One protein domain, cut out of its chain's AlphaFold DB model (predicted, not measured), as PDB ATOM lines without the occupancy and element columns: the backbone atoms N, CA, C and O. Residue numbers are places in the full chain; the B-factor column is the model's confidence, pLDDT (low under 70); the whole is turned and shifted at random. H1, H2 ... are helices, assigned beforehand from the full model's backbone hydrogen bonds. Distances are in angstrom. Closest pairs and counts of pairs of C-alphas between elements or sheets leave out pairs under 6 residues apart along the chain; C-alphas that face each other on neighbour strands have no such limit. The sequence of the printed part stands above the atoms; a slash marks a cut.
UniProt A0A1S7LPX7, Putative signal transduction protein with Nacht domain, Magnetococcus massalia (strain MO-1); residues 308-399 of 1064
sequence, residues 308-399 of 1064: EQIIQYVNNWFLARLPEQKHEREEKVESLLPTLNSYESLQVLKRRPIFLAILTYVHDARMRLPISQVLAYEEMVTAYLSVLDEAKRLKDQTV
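AT A GLANCE: This is residues 308 to 399 of the 1064 residues of the protein "Putative signal transduction protein with Nacht domain" of Magnetococcus massalia (strain MO-1) (UniProt A0A1S7LPX7). A helical hairpin, H1 and H2, and a long helix, H5, lie on two sides of a middle helix, H4; residues 385 to 399, mostly H5, stick out as an arm. The 92 printed residues hold five named helices, H1 to H5, and no named strand: all helix, only just compact, close to loose, radius of gyration of the C-alphas 14.5 A, spans 45 by 35 by 20 A.

IN THESE COORDINATES: H1, residues 308 to 321, begins at C-alpha (177.046, 165.347, 106.192) and is 20.1 A long. H2 is residues 326 to 342, 24.7 A; H3 346 to 349; H4 353 to 366, 19.9 A; H5 373 to 398, 38.2 A, ending at C-alpha (206.673, 182.124, 132.517).

HOW THE PARTS SIT: The hairpin H1 and H2 touch, closest C-alphas Phe 318 and Arg 329, 5.6 A, opposite ways at 35.3 degrees, only just steep. H4 touches H5, closest C-alphas Ile 358 and Met 380, 6.4 A, only just about perpendicular at 73 degrees. H4 only just touches H1, with 3 pairs of C-alphas within 8 A, closest Val 314 and Thr 360, 7.0 A. H4 only just touches H2, also with 3 pairs, closest Leu 336 and His 363, 7.0 A. H2 and H3 touch only at the corner, only just, with 3 pairs, closest Leu 340 and Leu 346, 6.4 A. H1 and H5 are apart. Every O i to N i+4 pair is within hydrogen-bond range in H1 and H4, 11 of 13 in H2 and 21 of 22 in H5; H3 is too short for one.

THE WHOLE: The C-alphas of Glu 344 and Val 399 are farthest apart, 46.9 A. The printed part has no cut and no long link. The pLDDT is under 70 at residues 344 to 345, 366 to 367, 371 and 386 to 399.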
ATOM      1  N   GLU A 308     176.558 166.500 105.420       88.06
ATOM      2  CA  GLU A 308     177.046 165.347 106.192       88.06
ATOM      3  C   GLU A 308     178.397 165.676 106.842       88.06
ATOM      4  O   GLU A 308     178.587 165.445 108.039       88.06
ATOM      5  N   GLN A 309     179.319 166.266 106.072       89.56
ATOM      6  CA  GLN A 309     180.638 166.673 106.564       89.56
ATOM      7  C   GLN A 309     180.534 167.758 107.651       89.56
ATOM      8  O   GLN A 309     181.240 167.679 108.657       89.56
ATOM      9  N   ILE A 310     179.615 168.723 107.505       90.38
ATOM     10  CA  ILE A 310     179.328 169.742 108.535       90.38
ATOM     11  C   ILE A 310     178.822 169.090 109.829       90.38
ATOM     12  O   ILE A 310     179.333 169.392 110.911       90.38
ATOM     13  N   ILE A 311     177.848 168.177 109.732       91.44
ATOM     14  CA  ILE A 311     177.293 167.462 110.893       91.44
ATOM     15  C   ILE A 311     178.380 166.621 111.574       91.44
ATOM     16  O   ILE A 311     178.489 166.650 112.804       91.44
ATOM     17  N   GLN A 312     179.215 165.914 110.806       91.38
ATOM     18  CA  GLN A 312     180.312 165.113 111.350       91.38
ATOM     19  C   GLN A 312     181.362 165.987 112.051       91.38
ATOM     20  O   GLN A 312     181.794 165.641 113.149       91.38
ATOM     21  N   TYR A 313     181.732 167.132 111.467       90.44
ATOM     22  CA  TYR A 313     182.695 168.065 112.059       90.44
ATOM     23  C   TYR A 313     182.201 168.605 113.408       90.44
ATOM     24  O   TYR A 313     182.919 168.551 114.408       90.44
ATOM     25  N   VAL A 314     180.950 169.075 113.456       90.38
ATOM     26  CA  VAL A 314     180.331 169.619 114.675       90.38
ATOM     27  C   VAL A 314     180.226 168.553 115.773       90.38
ATOM     28  O   VAL A 314     180.553 168.826 116.930       90.38
ATOM     29  N   ASN A 315     179.850 167.320 115.422       90.38
ATOM     30  CA  ASN A 315     179.834 166.208 116.375       90.38
ATOM     31  C   ASN A 315     181.243 165.849 116.869       90.38
ATOM     32  O   ASN A 315     181.428 165.659 118.071       90.38
ATOM     33  N   ASN A 316     182.242 165.807 115.980       88.94
ATOM     34  CA  ASN A 316     183.636 165.550 116.349       88.94
ATOM     35  C   ASN A 316     184.176 166.623 117.314       88.94
ATOM     36  O   ASN A 316     184.826 166.278 118.301       88.94
ATOM     37  N   TRP A 317     183.863 167.904 117.080       86.44
ATOM     38  CA  TRP A 317     184.252 169.021 117.950       86.44
ATOM     39  C   TRP A 317     183.736 168.850 119.379       86.44
ATOM     40  O   TRP A 317     184.524 168.790 120.327       86.44
ATOM     41  N   PHE A 318     182.418 168.709 119.551       87.00
ATOM     42  CA  PHE A 318     181.847 168.574 120.890       87.00
ATOM     43  C   PHE A 318     182.139 167.206 121.527       87.00
ATOM     44  O   PHE A 318     182.198 167.119 122.749       87.00
ATOM     45  N   LEU A 319     182.407 166.149 120.750       87.25
ATOM     46  CA  LEU A 319     182.922 164.880 121.281       87.25
ATOM     47  C   LEU A 319     184.357 165.015 121.815       87.25
ATOM     48  O   LEU A 319     184.668 164.449 122.862       87.25
ATOM     49  N   ALA A 320     185.219 165.770 121.129       82.25
ATOM     50  CA  ALA A 320     186.589 166.022 121.568       82.25
ATOM     51  C   ALA A 320     186.648 166.935 122.805       82.25
ATOM     52  O   ALA A 320     187.462 166.692 123.697       82.25
ATOM     53  N   ARG A 321     185.773 167.949 122.880       78.88
ATOM     54  CA  ARG A 321     185.689 168.876 124.021       78.88
ATOM     55  C   ARG A 321     184.976 168.285 125.238       78.88
ATOM     56  O   ARG A 321     185.428 168.476 126.362       78.88
ATOM     57  N   LEU A 322     183.864 167.584 125.014       82.94
ATOM     58  CA  LEU A 322     182.961 167.066 126.044       82.94
ATOM     59  C   LEU A 322     182.814 165.537 125.904       82.94
ATOM     60  O   LEU A 322     181.726 165.056 125.577       82.94
ATOM     61  N   PRO A 323     183.876 164.736 126.124       82.12
ATOM     62  CA  PRO A 323     183.840 163.291 125.877       82.12
ATOM     63  C   PRO A 323     182.836 162.559 126.781       82.12
ATOM     64  O   PRO A 323     182.001 161.793 126.292       82.12
ATOM     65  N   GLU A 324     182.865 162.835 128.086       85.81
ATOM     66  CA  GLU A 324     182.033 162.161 129.096       85.81
ATOM     67  C   GLU A 324     180.637 162.796 129.248       85.81
ATOM     68  O   GLU A 324     179.675 162.127 129.623       85.81
ATOM     69  N   GLN A 325     180.495 164.082 128.917       86.38
ATOM     70  CA  GLN A 325     179.281 164.871 129.157       86.38
ATOM     71  C   GLN A 325     178.316 164.785 127.969       86.38
ATOM     72  O   GLN A 325     178.109 165.743 127.226       86.38
ATOM     73  N   LYS A 326     177.717 163.600 127.790       88.19
ATOM     74  CA  LYS A 326     176.828 163.299 126.656       88.19
ATOM     75  C   LYS A 326     175.705 164.339 126.466       88.19
ATOM     76  O   LYS A 326     175.470 164.739 125.334       88.19
ATOM     77  N   HIS A 327     175.046 164.772 127.543       85.75
ATOM     78  CA  HIS A 327     173.856 165.624 127.445       85.75
ATOM     79  C   HIS A 327     174.172 167.070 127.017       85.75
ATOM     80  O   HIS A 327     173.534 167.557 126.092       85.75
ATOM     81  N   GLU A 328     175.202 167.717 127.591       84.50
ATOM     82  CA  GLU A 328     175.643 169.059 127.148       84.50
ATOM     83  C   GLU A 328     176.147 169.024 125.695       84.50
ATOM     84  O   GLU A 328     175.908 169.950 124.922       84.50
ATOM     85  N   ARG A 329     176.803 167.927 125.288       88.06
ATOM     86  CA  ARG A 329     177.192 167.708 123.890       88.06
ATOM     87  C   ARG A 329     175.979 167.644 122.961       88.06
ATOM     88  O   ARG A 329     176.016 168.268 121.908       88.06
ATOM     89  N   GLU A 330     174.936 166.902 123.324       88.06
ATOM     90  CA  GLU A 330     173.700 166.829 122.532       88.06
ATOM     91  C   GLU A 330     173.003 168.201 122.469       88.06
ATOM     92  O   GLU A 330     172.716 168.669 121.372       88.06
ATOM     93  N   GLU A 331     172.873 168.909 123.596       88.00
ATOM     94  CA  GLU A 331     172.309 170.269 123.660       88.00
ATOM     95  C   GLU A 331     173.065 171.264 122.754       88.00
ATOM     96  O   GLU A 331     172.449 171.953 121.942       88.00
ATOM     97  N   LYS A 332     174.405 171.300 122.823       85.44
ATOM     98  CA  LYS A 332     175.235 172.192 121.990       85.44
ATOM     99  C   LYS A 332     175.211 171.844 120.499       85.44
ATOM    100  O   LYS A 332     175.390 172.736 119.668       85.44
ATOM    101  N   VAL A 333     175.002 170.575 120.143       88.94
ATOM    102  CA  VAL A 333     174.835 170.135 118.746       88.94
ATOM    103  C   VAL A 333     173.442 170.513 118.226       88.94
ATOM    104  O   VAL A 333     173.334 171.053 117.120       88.94
ATOM    105  N   GLU A 334     172.396 170.296 119.029       87.19
ATOM    106  CA  GLU A 334     171.008 170.645 118.699       87.19
ATOM    107  C   GLU A 334     170.758 172.159 118.664       87.19
ATOM    108  O   GLU A 334     169.918 172.605 117.885       87.19
ATOM    109  N   SER A 335     171.510 172.977 119.409       87.31
ATOM    110  CA  SER A 335     171.452 174.439 119.265       87.31
ATOM    111  C   SER A 335     172.255 174.951 118.059       87.31
ATOM    112  O   SER A 335     171.823 175.896 117.392       87.31
ATOM    113  N   LEU A 336     173.400 174.336 117.730       88.06
ATOM    114  CA  LEU A 336     174.270 174.816 116.650       88.06
ATOM    115  C   LEU A 336     173.747 174.468 115.247       88.06
ATOM    116  O   LEU A 336     173.667 175.349 114.387       88.06
ATOM    117  N   LEU A 337     173.409 173.200 114.987       89.06
ATOM    118  CA  LEU A 337     173.128 172.727 113.623       89.06
ATOM    119  C   LEU A 337     171.882 173.368 112.976       89.06
ATOM    120  O   LEU A 337     171.983 173.778 111.815       89.06
ATOM    121  N   PRO A 338     170.733 173.536 113.663       85.75
ATOM    122  CA  PRO A 338     169.593 174.263 113.105       85.75
ATOM    123  C   PRO A 338     169.925 175.737 112.860       85.75
ATOM    124  O   PRO A 338     169.551 176.284 111.824       85.75
ATOM    125  N   THR A 339     170.696 176.362 113.753       81.44
ATOM    126  CA  THR A 339     171.084 177.775 113.640       81.44
ATOM    127  C   THR A 339     171.988 178.015 112.421       81.44
ATOM    128  O   THR A 339     171.716 178.927 111.638       81.44
ATOM    129  N   LEU A 340     172.958 177.126 112.157       83.44
ATOM    130  CA  LEU A 340     173.758 177.107 110.915       83.44
ATOM    131  C   LEU A 340     172.926 176.870 109.640       83.44
ATOM    132  O   LEU A 340     173.400 177.145 108.535       83.44
ATOM    133  N   ASN A 341     171.712 176.331 109.759       79.94
ATOM    134  CA  ASN A 341     170.806 176.084 108.636       79.94
ATOM    135  C   ASN A 341     169.747 177.184 108.459       79.94
ATOM    136  O   ASN A 341     169.251 177.350 107.347       79.94
ATOM    137  N   SER A 342     169.432 177.943 109.510       71.94
ATOM    138  CA  SER A 342     168.423 179.010 109.489       71.94
ATOM    139  C   SER A 342     168.896 180.323 108.854       71.94
ATOM    140  O   SER A 342     168.086 181.027 108.257       71.94
ATOM    141  N   TYR A 343     170.191 180.644 108.940       70.00
ATOM    142  CA  TYR A 343     170.751 181.873 108.373       70.00
ATOM    143  C   TYR A 343     171.300 181.635 106.963       70.00
ATOM    144  O   TYR A 343     172.232 180.852 106.770       70.00
ATOM    145  N   GLU A 344     170.714 182.311 105.971       65.06
ATOM    146  CA  GLU A 344     171.089 182.196 104.553       65.06
ATOM    147  C   GLU A 344     172.517 182.719 104.295       65.06
ATOM    148  O   GLU A 344     173.310 182.055 103.627       65.06
ATOM    149  N   SER A 345     172.894 183.813 104.962       65.00
ATOM    150  CA  SER A 345     174.246 184.397 105.004       65.00
ATOM    151  C   SER A 345     175.353 183.404 105.394       65.00
ATOM    152  O   SER A 345     176.459 183.430 104.849       65.00
ATOM    153  N   LEU A 346     175.070 182.473 106.312       72.62
ATOM    154  CA  LEU A 346     176.047 181.480 106.769       72.62
ATOM    155  C   LEU A 346     176.171 180.265 105.833       72.62
ATOM    156  O   LEU A 346     177.103 179.472 106.002       72.62
ATOM    157  N   GLN A 347     175.283 180.098 104.843       73.81
ATOM    158  CA  GLN A 347     175.240 178.906 103.981       73.81
ATOM    159  C   GLN A 347     176.515 178.725 103.149       73.81
ATOM    160  O   GLN A 347     176.938 177.589 102.936       73.81
ATOM    161  N   VAL A 348     177.140 179.820 102.704       70.50
ATOM    162  CA  VAL A 348     178.412 179.786 101.960       70.50
ATOM    163  C   VAL A 348     179.599 179.611 102.912       70.50
ATOM    164  O   VAL A 348     180.501 178.817 102.634       70.50
ATOM    165  N   LEU A 349     179.590 180.302 104.061       74.81
ATOM    166  CA  LEU A 349     180.676 180.238 105.044       74.81
ATOM    167  C   LEU A 349     180.836 178.842 105.654       74.81
ATOM    168  O   LEU A 349     181.942 178.307 105.662       74.81
ATOM    169  N   LYS A 350     179.752 178.215 106.129       82.69
ATOM    170  CA  LYS A 350     179.820 176.928 106.851       82.69
ATOM    171  C   LYS A 350     180.360 175.759 106.014       82.69
ATOM    172  O   LYS A 350     180.764 174.751 106.579       82.69
ATOM    173  N   ARG A 351     180.384 175.890 104.681       83.06
ATOM    174  CA  ARG A 351     180.969 174.898 103.758       83.06
ATOM    175  C   ARG A 351     182.487 175.027 103.600       83.06
ATOM    176  O   ARG A 351     183.107 174.192 102.950       83.06
ATOM    177  N   ARG A 352     183.101 176.069 104.166       77.25
ATOM    178  CA  ARG A 352     184.555 176.270 104.189       77.25
ATOM    179  C   ARG A 352     185.077 175.861 105.580       77.25
ATOM    180  O   ARG A 352     184.734 176.546 106.548       77.25
ATOM    181  N   PRO A 353     185.908 174.808 105.718       78.12
ATOM    182  CA  PRO A 353     186.311 174.262 107.020       78.12
ATOM    183  C   PRO A 353     186.857 175.291 108.022       78.12
ATOM    184  O   PRO A 353     186.492 175.247 109.194       78.12
ATOM    185  N   ILE A 354     187.656 176.269 107.566       73.62
ATOM    186  CA  ILE A 354     188.184 177.342 108.432       73.62
ATOM    187  C   ILE A 354     187.073 178.179 109.097       73.62
ATOM    188  O   ILE A 354     187.170 178.532 110.270       73.62
ATOM    189  N   PHE A 355     185.993 178.467 108.367       75.69
ATOM    190  CA  PHE A 355     184.888 179.289 108.853       75.69
ATOM    191  C   PHE A 355     183.946 178.466 109.731       75.69
ATOM    192  O   PHE A 355     183.514 178.955 110.773       75.69
ATOM    193  N   LEU A 356     183.688 177.202 109.373       82.25
ATOM    194  CA  LEU A 356     182.939 176.274 110.226       82.25
ATOM    195  C   LEU A 356     183.620 176.082 111.587       82.25
ATOM    196  O   LEU A 356     182.944 176.110 112.615       82.25
ATOM    197  N   ALA A 357     184.948 175.944 111.605       77.62
ATOM    198  CA  ALA A 357     185.727 175.831 112.832       77.62
ATOM    199  C   ALA A 357     185.519 177.030 113.766       77.62
ATOM    200  O   ALA A 357     185.198 176.852 114.941       77.62
ATOM    201  N   ILE A 358     185.639 178.251 113.235       73.38
ATOM    202  CA  ILE A 358     185.518 179.471 114.038       73.38
ATOM    203  C   ILE A 358     184.057 179.731 114.444       73.38
ATOM    204  O   ILE A 358     183.815 180.095 115.590       73.38
ATOM    205  N   LEU A 359     183.070 179.463 113.577       77.88
ATOM    206  CA  LEU A 359     181.644 179.521 113.940       77.88
ATOM    207  C   LEU A 359     181.309 178.533 115.074       77.88
ATOM    208  O   LEU A 359     180.616 178.897 116.023       77.88
ATOM    209  N   THR A 360     181.855 177.313 115.016       81.44
ATOM    210  CA  THR A 360     181.694 176.300 116.074       81.44
ATOM    211  C   THR A 360     182.332 176.772 117.384       81.44
ATOM    212  O   THR A 360     181.678 176.717 118.422       81.44
ATOM    213  N   TYR A 361     183.555 177.318 117.342       76.94
ATOM    214  CA  TYR A 361     184.235 177.897 118.510       76.94
ATOM    215  C   TYR A 361     183.468 179.083 119.125       76.94
ATOM    216  O   TYR A 361     183.305 179.141 120.344       76.94
ATOM    217  N   VAL A 362     182.961 180.016 118.309       74.38
ATOM    218  CA  VAL A 362     182.187 181.181 118.782       74.38
ATOM    219  C   VAL A 362     180.889 180.735 119.461       74.38
ATOM    220  O   VAL A 362     180.582 181.214 120.555       74.38
ATOM    221  N   HIS A 363     180.172 179.772 118.874       79.50
ATOM    222  CA  HIS A 363     178.990 179.181 119.501       79.50
ATOM    223  C   HIS A 363     179.335 178.456 120.811       79.50
ATOM    224  O   HIS A 363     178.690 178.690 121.825       79.50
ATOM    225  N   ASP A 364     180.363 177.610 120.826       76.62
ATOM    226  CA  ASP A 364     180.801 176.860 122.012       76.62
ATOM    227  C   ASP A 364     181.227 177.777 123.178       76.62
ATOM    228  O   ASP A 364     180.942 177.489 124.340       76.62
ATOM    229  N   ALA A 365     181.841 178.924 122.862       70.50
ATOM    230  CA  ALA A 365     182.285 179.916 123.840       70.50
ATOM    231  C   ALA A 365     181.193 180.909 124.298       70.50
ATOM    232  O   ALA A 365     181.347 181.511 125.361       70.50
ATOM    233  N   ARG A 366     180.125 181.139 123.511       68.62
ATOM    234  CA  ARG A 366     179.125 182.204 123.781       68.62
ATOM    235  C   ARG A 366     177.650 181.787 123.679       68.62
ATOM    236  O   ARG A 366     176.778 182.623 123.914       68.62
ATOM    237  N   MET A 367     177.361 180.537 123.319       69.50
ATOM    238  CA  MET A 367     176.023 179.973 123.053       69.50
ATOM    239  C   MET A 367     175.161 180.805 122.086       69.50
ATOM    240  O   MET A 367     173.934 180.835 122.182       69.50
ATOM    241  N   ARG A 368     175.808 181.519 121.155       70.38
ATOM    242  CA  ARG A 368     175.176 182.335 120.110       70.38
ATOM    243  C   ARG A 368     176.027 182.294 118.851       70.38
ATOM    244  O   ARG A 368     177.251 182.354 118.941       70.38
ATOM    245  N   LEU A 369     175.376 182.227 117.693       72.31
ATOM    246  CA  LEU A 369     176.018 182.479 116.406       72.31
ATOM    247  C   LEU A 369     175.793 183.932 115.958       72.31
ATOM    248  O   LEU A 369     174.776 184.529 116.319       72.31
ATOM    249  N   PRO A 370     176.706 184.489 115.142       71.31
ATOM    250  CA  PRO A 370     176.435 185.687 114.357       71.31
ATOM    251  C   PRO A 370     175.261 185.437 113.396       71.31
ATOM    252  O   PRO A 370     175.162 184.373 112.790       71.31
ATOM    253  N   ILE A 371     174.384 186.430 113.251       69.38
ATOM    254  CA  ILE A 371     173.219 186.377 112.346       69.38
ATOM    255  C   ILE A 371     173.631 186.705 110.899       69.38
ATOM    256  O   ILE A 371     172.988 186.272 109.944       69.38
ATOM    257  N   SER A 372     174.728 187.449 110.739       74.88
ATOM    258  CA  SER A 372     175.226 187.959 109.464       74.88
ATOM    259  C   SER A 372     176.661 187.502 109.172       74.88
ATOM    260  O   SER A 372     177.442 187.215 110.088       74.88
ATOM    261  N   GLN A 373     177.025 187.437 107.889       77.69
ATOM    262  CA  GLN A 373     178.388 187.176 107.416       77.69
ATOM    263  C   GLN A 373     179.361 188.200 108.009       77.69
ATOM    264  O   GLN A 373     180.453 187.839 108.453       77.69
ATOM    265  N   VAL A 374     178.954 189.469 108.072       83.12
ATOM    266  CA  VAL A 374     179.767 190.549 108.643       83.12
ATOM    267  C   VAL A 374     180.011 190.378 110.144       83.12
ATOM    268  O   VAL A 374     181.169 190.445 110.569       83.12
ATOM    269  N   LEU A 375     178.972 190.082 110.936       80.31
ATOM    270  CA  LEU A 375     179.135 189.785 112.366       80.31
ATOM    271  C   LEU A 375     179.982 188.523 112.584       80.31
ATOM    272  O   LEU A 375     180.689 188.423 113.585       80.31
ATOM    273  N   ALA A 376     179.964 187.570 111.645       77.75
ATOM    274  CA  ALA A 376     180.854 186.419 111.714       77.75
ATOM    275  C   ALA A 376     182.321 186.849 111.633       77.75
ATOM    276  O   ALA A 376     183.081 186.514 112.540       77.75
ATOM    277  N   TYR A 377     182.712 187.633 110.621       81.56
ATOM    278  CA  TYR A 377     184.082 188.153 110.508       81.56
ATOM    279  C   TYR A 377     184.503 189.023 111.708       81.56
ATOM    280  O   TYR A 377     185.647 188.903 112.156       81.56
ATOM    281  N   GLU A 378     183.599 189.837 112.274       84.94
ATOM    282  CA  GLU A 378     183.858 190.572 113.526       84.94
ATOM    283  C   GLU A 378     184.247 189.643 114.673       84.94
ATOM    284  O   GLU A 378     185.255 189.871 115.352       84.94
ATOM    285  N   GLU A 379     183.468 188.582 114.879       78.50
ATOM    286  CA  GLU A 379     183.715 187.626 115.951       78.50
ATOM    287  C   GLU A 379     184.975 186.792 115.705       78.50
ATOM    288  O   GLU A 379     185.694 186.498 116.661       78.50
ATOM    289  N   MET A 380     185.319 186.486 114.447       76.44
ATOM    290  CA  MET A 380     186.572 185.792 114.114       76.44
ATOM    291  C   MET A 380     187.797 186.637 114.491       76.44
ATOM    292  O   MET A 380     188.697 186.157 115.183       76.44
ATOM    293  N   VAL A 381     187.831 187.911 114.081       81.62
ATOM    294  CA  VAL A 381     188.956 188.813 114.387       81.62
ATOM    295  C   VAL A 381     189.005 189.138 115.885       81.62
ATOM    296  O   VAL A 381     190.087 189.138 116.475       81.62
ATOM    297  N   THR A 382     187.851 189.328 116.536       79.75
ATOM    298  CA  THR A 382     187.770 189.516 117.995       79.75
ATOM    299  C   THR A 382     188.296 188.295 118.749       79.75
ATOM    300  O   THR A 382     189.107 188.445 119.667       79.75
ATOM    301  N   ALA A 383     187.899 187.084 118.341       71.94
ATOM    302  CA  ALA A 383     188.400 185.839 118.908       71.94
ATOM    303  C   ALA A 383     189.927 185.747 118.767       71.94
ATOM    304  O   ALA A 383     190.613 185.596 119.778       71.94
ATOM    305  N   TYR A 384     190.473 185.937 117.563       73.62
ATOM    306  CA  TYR A 384     191.920 185.887 117.339       73.62
ATOM    307  C   TYR A 384     192.708 186.929 118.154       73.62
ATOM    308  O   TYR A 384     193.755 186.594 118.714       73.62
ATOM    309  N   LEU A 385     192.221 188.166 118.289       75.44
ATOM    310  CA  LEU A 385     192.881 189.173 119.134       75.44
ATOM    311  C   LEU A 385     192.815 188.803 120.630       75.44
ATOM    312  O   LEU A 385     193.807 188.957 121.342       75.44
ATOM    313  N   SER A 386     191.698 188.236 121.101       68.00
ATOM    314  CA  SER A 386     191.583 187.763 122.491       68.00
ATOM    315  C   SER A 386     192.502 186.568 122.796       68.00
ATOM    316  O   SER A 386     193.162 186.553 123.836       68.00
ATOM    317  N   VAL A 387     192.640 185.619 121.859       60.06
ATOM    318  CA  VAL A 387     193.546 184.461 121.972       60.06
ATOM    319  C   VAL A 387     195.014 184.902 122.031       60.06
ATOM    320  O   VAL A 387     195.790 184.334 122.803       60.06
ATOM    321  N   LEU A 388     195.407 185.945 121.287       57.28
ATOM    322  CA  LEU A 388     196.748 186.533 121.406       57.28
ATOM    323  C   LEU A 388     197.001 187.128 122.793       57.28
ATOM    324  O   LEU A 388     198.077 186.913 123.353       57.28
ATOM    325  N   ASP A 389     196.039 187.862 123.354       64.19
ATOM    326  CA  ASP A 389     196.193 188.488 124.671       64.19
ATOM    327  C   ASP A 389     196.276 187.443 125.797       64.19
ATOM    328  O   ASP A 389     197.119 187.571 126.688       64.19
ATOM    329  N   GLU A 390     195.493 186.365 125.722       59.28
ATOM    330  CA  GLU A 390     195.586 185.224 126.643       59.28
ATOM    331  C   GLU A 390     196.941 184.501 126.518       59.28
ATOM    332  O   GLU A 390     197.668 184.320 127.500       59.28
ATOM    333  N   ALA A 391     197.352 184.160 125.291       54.00
ATOM    334  CA  ALA A 391     198.625 183.485 125.031       54.00
ATOM    335  C   ALA A 391     199.843 184.341 125.427       54.00
ATOM    336  O   ALA A 391     200.866 183.800 125.862       54.00
ATOM    337  N   LYS A 392     199.739 185.672 125.314       56.06
ATOM    338  CA  LYS A 392     200.738 186.633 125.798       56.06
ATOM    339  C   LYS A 392     200.788 186.655 127.326       56.06
ATOM    340  O   LYS A 392     201.876 186.518 127.877       56.06
ATOM    341  N   ARG A 393     199.642 186.728 128.016       57.81
ATOM    342  CA  ARG A 393     199.570 186.650 129.492       57.81
ATOM    343  C   ARG A 393     200.191 185.359 130.030       57.81
ATOM    344  O   ARG A 393     200.931 185.411 131.010       57.81
ATOM    345  N   LEU A 394     199.944 184.227 129.371       50.94
ATOM    346  CA  LEU A 394     200.541 182.936 129.730       50.94
ATOM    347  C   LEU A 394     202.066 182.917 129.516       50.94
ATOM    348  O   LEU A 394     202.792 182.420 130.375       50.94
ATOM    349  N   LYS A 395     202.581 183.510 128.428       51.72
ATOM    350  CA  LYS A 395     204.035 183.682 128.228       51.72
ATOM    351  C   LYS A 395     204.655 184.605 129.284       51.72
ATOM    352  O   LYS A 395     205.645 184.216 129.906       51.72
ATOM    353  N   ASP A 396     204.055 185.765 129.542       50.06
ATOM    354  CA  ASP A 396     204.541 186.755 130.517       50.06
ATOM    355  C   ASP A 396     204.581 186.201 131.958       50.06
ATOM    356  O   ASP A 396     205.429 186.609 132.748       50.06
ATOM    357  N   GLN A 397     203.723 185.231 132.303       48.38
ATOM    358  CA  GLN A 397     203.797 184.502 133.580       48.38
ATOM    359  C   GLN A 397     205.006 183.554 133.678       48.38
ATOM    360  O   GLN A 397     205.470 183.274 134.781       48.38
ATOM    361  N   THR A 398     205.529 183.060 132.549       45.59
ATOM    362  CA  THR A 398     206.673 182.124 132.517       45.59
ATOM    363  C   THR A 398     208.037 182.803 132.383       45.59
ATOM    364  O   THR A 398     209.049 182.210 132.753       45.59
ATOM    365  N   VAL A 399     208.096 184.042 131.878       47.22
ATOM    366  CA  VAL A 399     209.358 184.735 131.567       47.22
ATOM    367  C   VAL A 399     209.628 185.859 132.570       47.22
ATOM    368  O   VAL A 399     209.260 187.013 132.365       47.22
TER     369      VAL A 399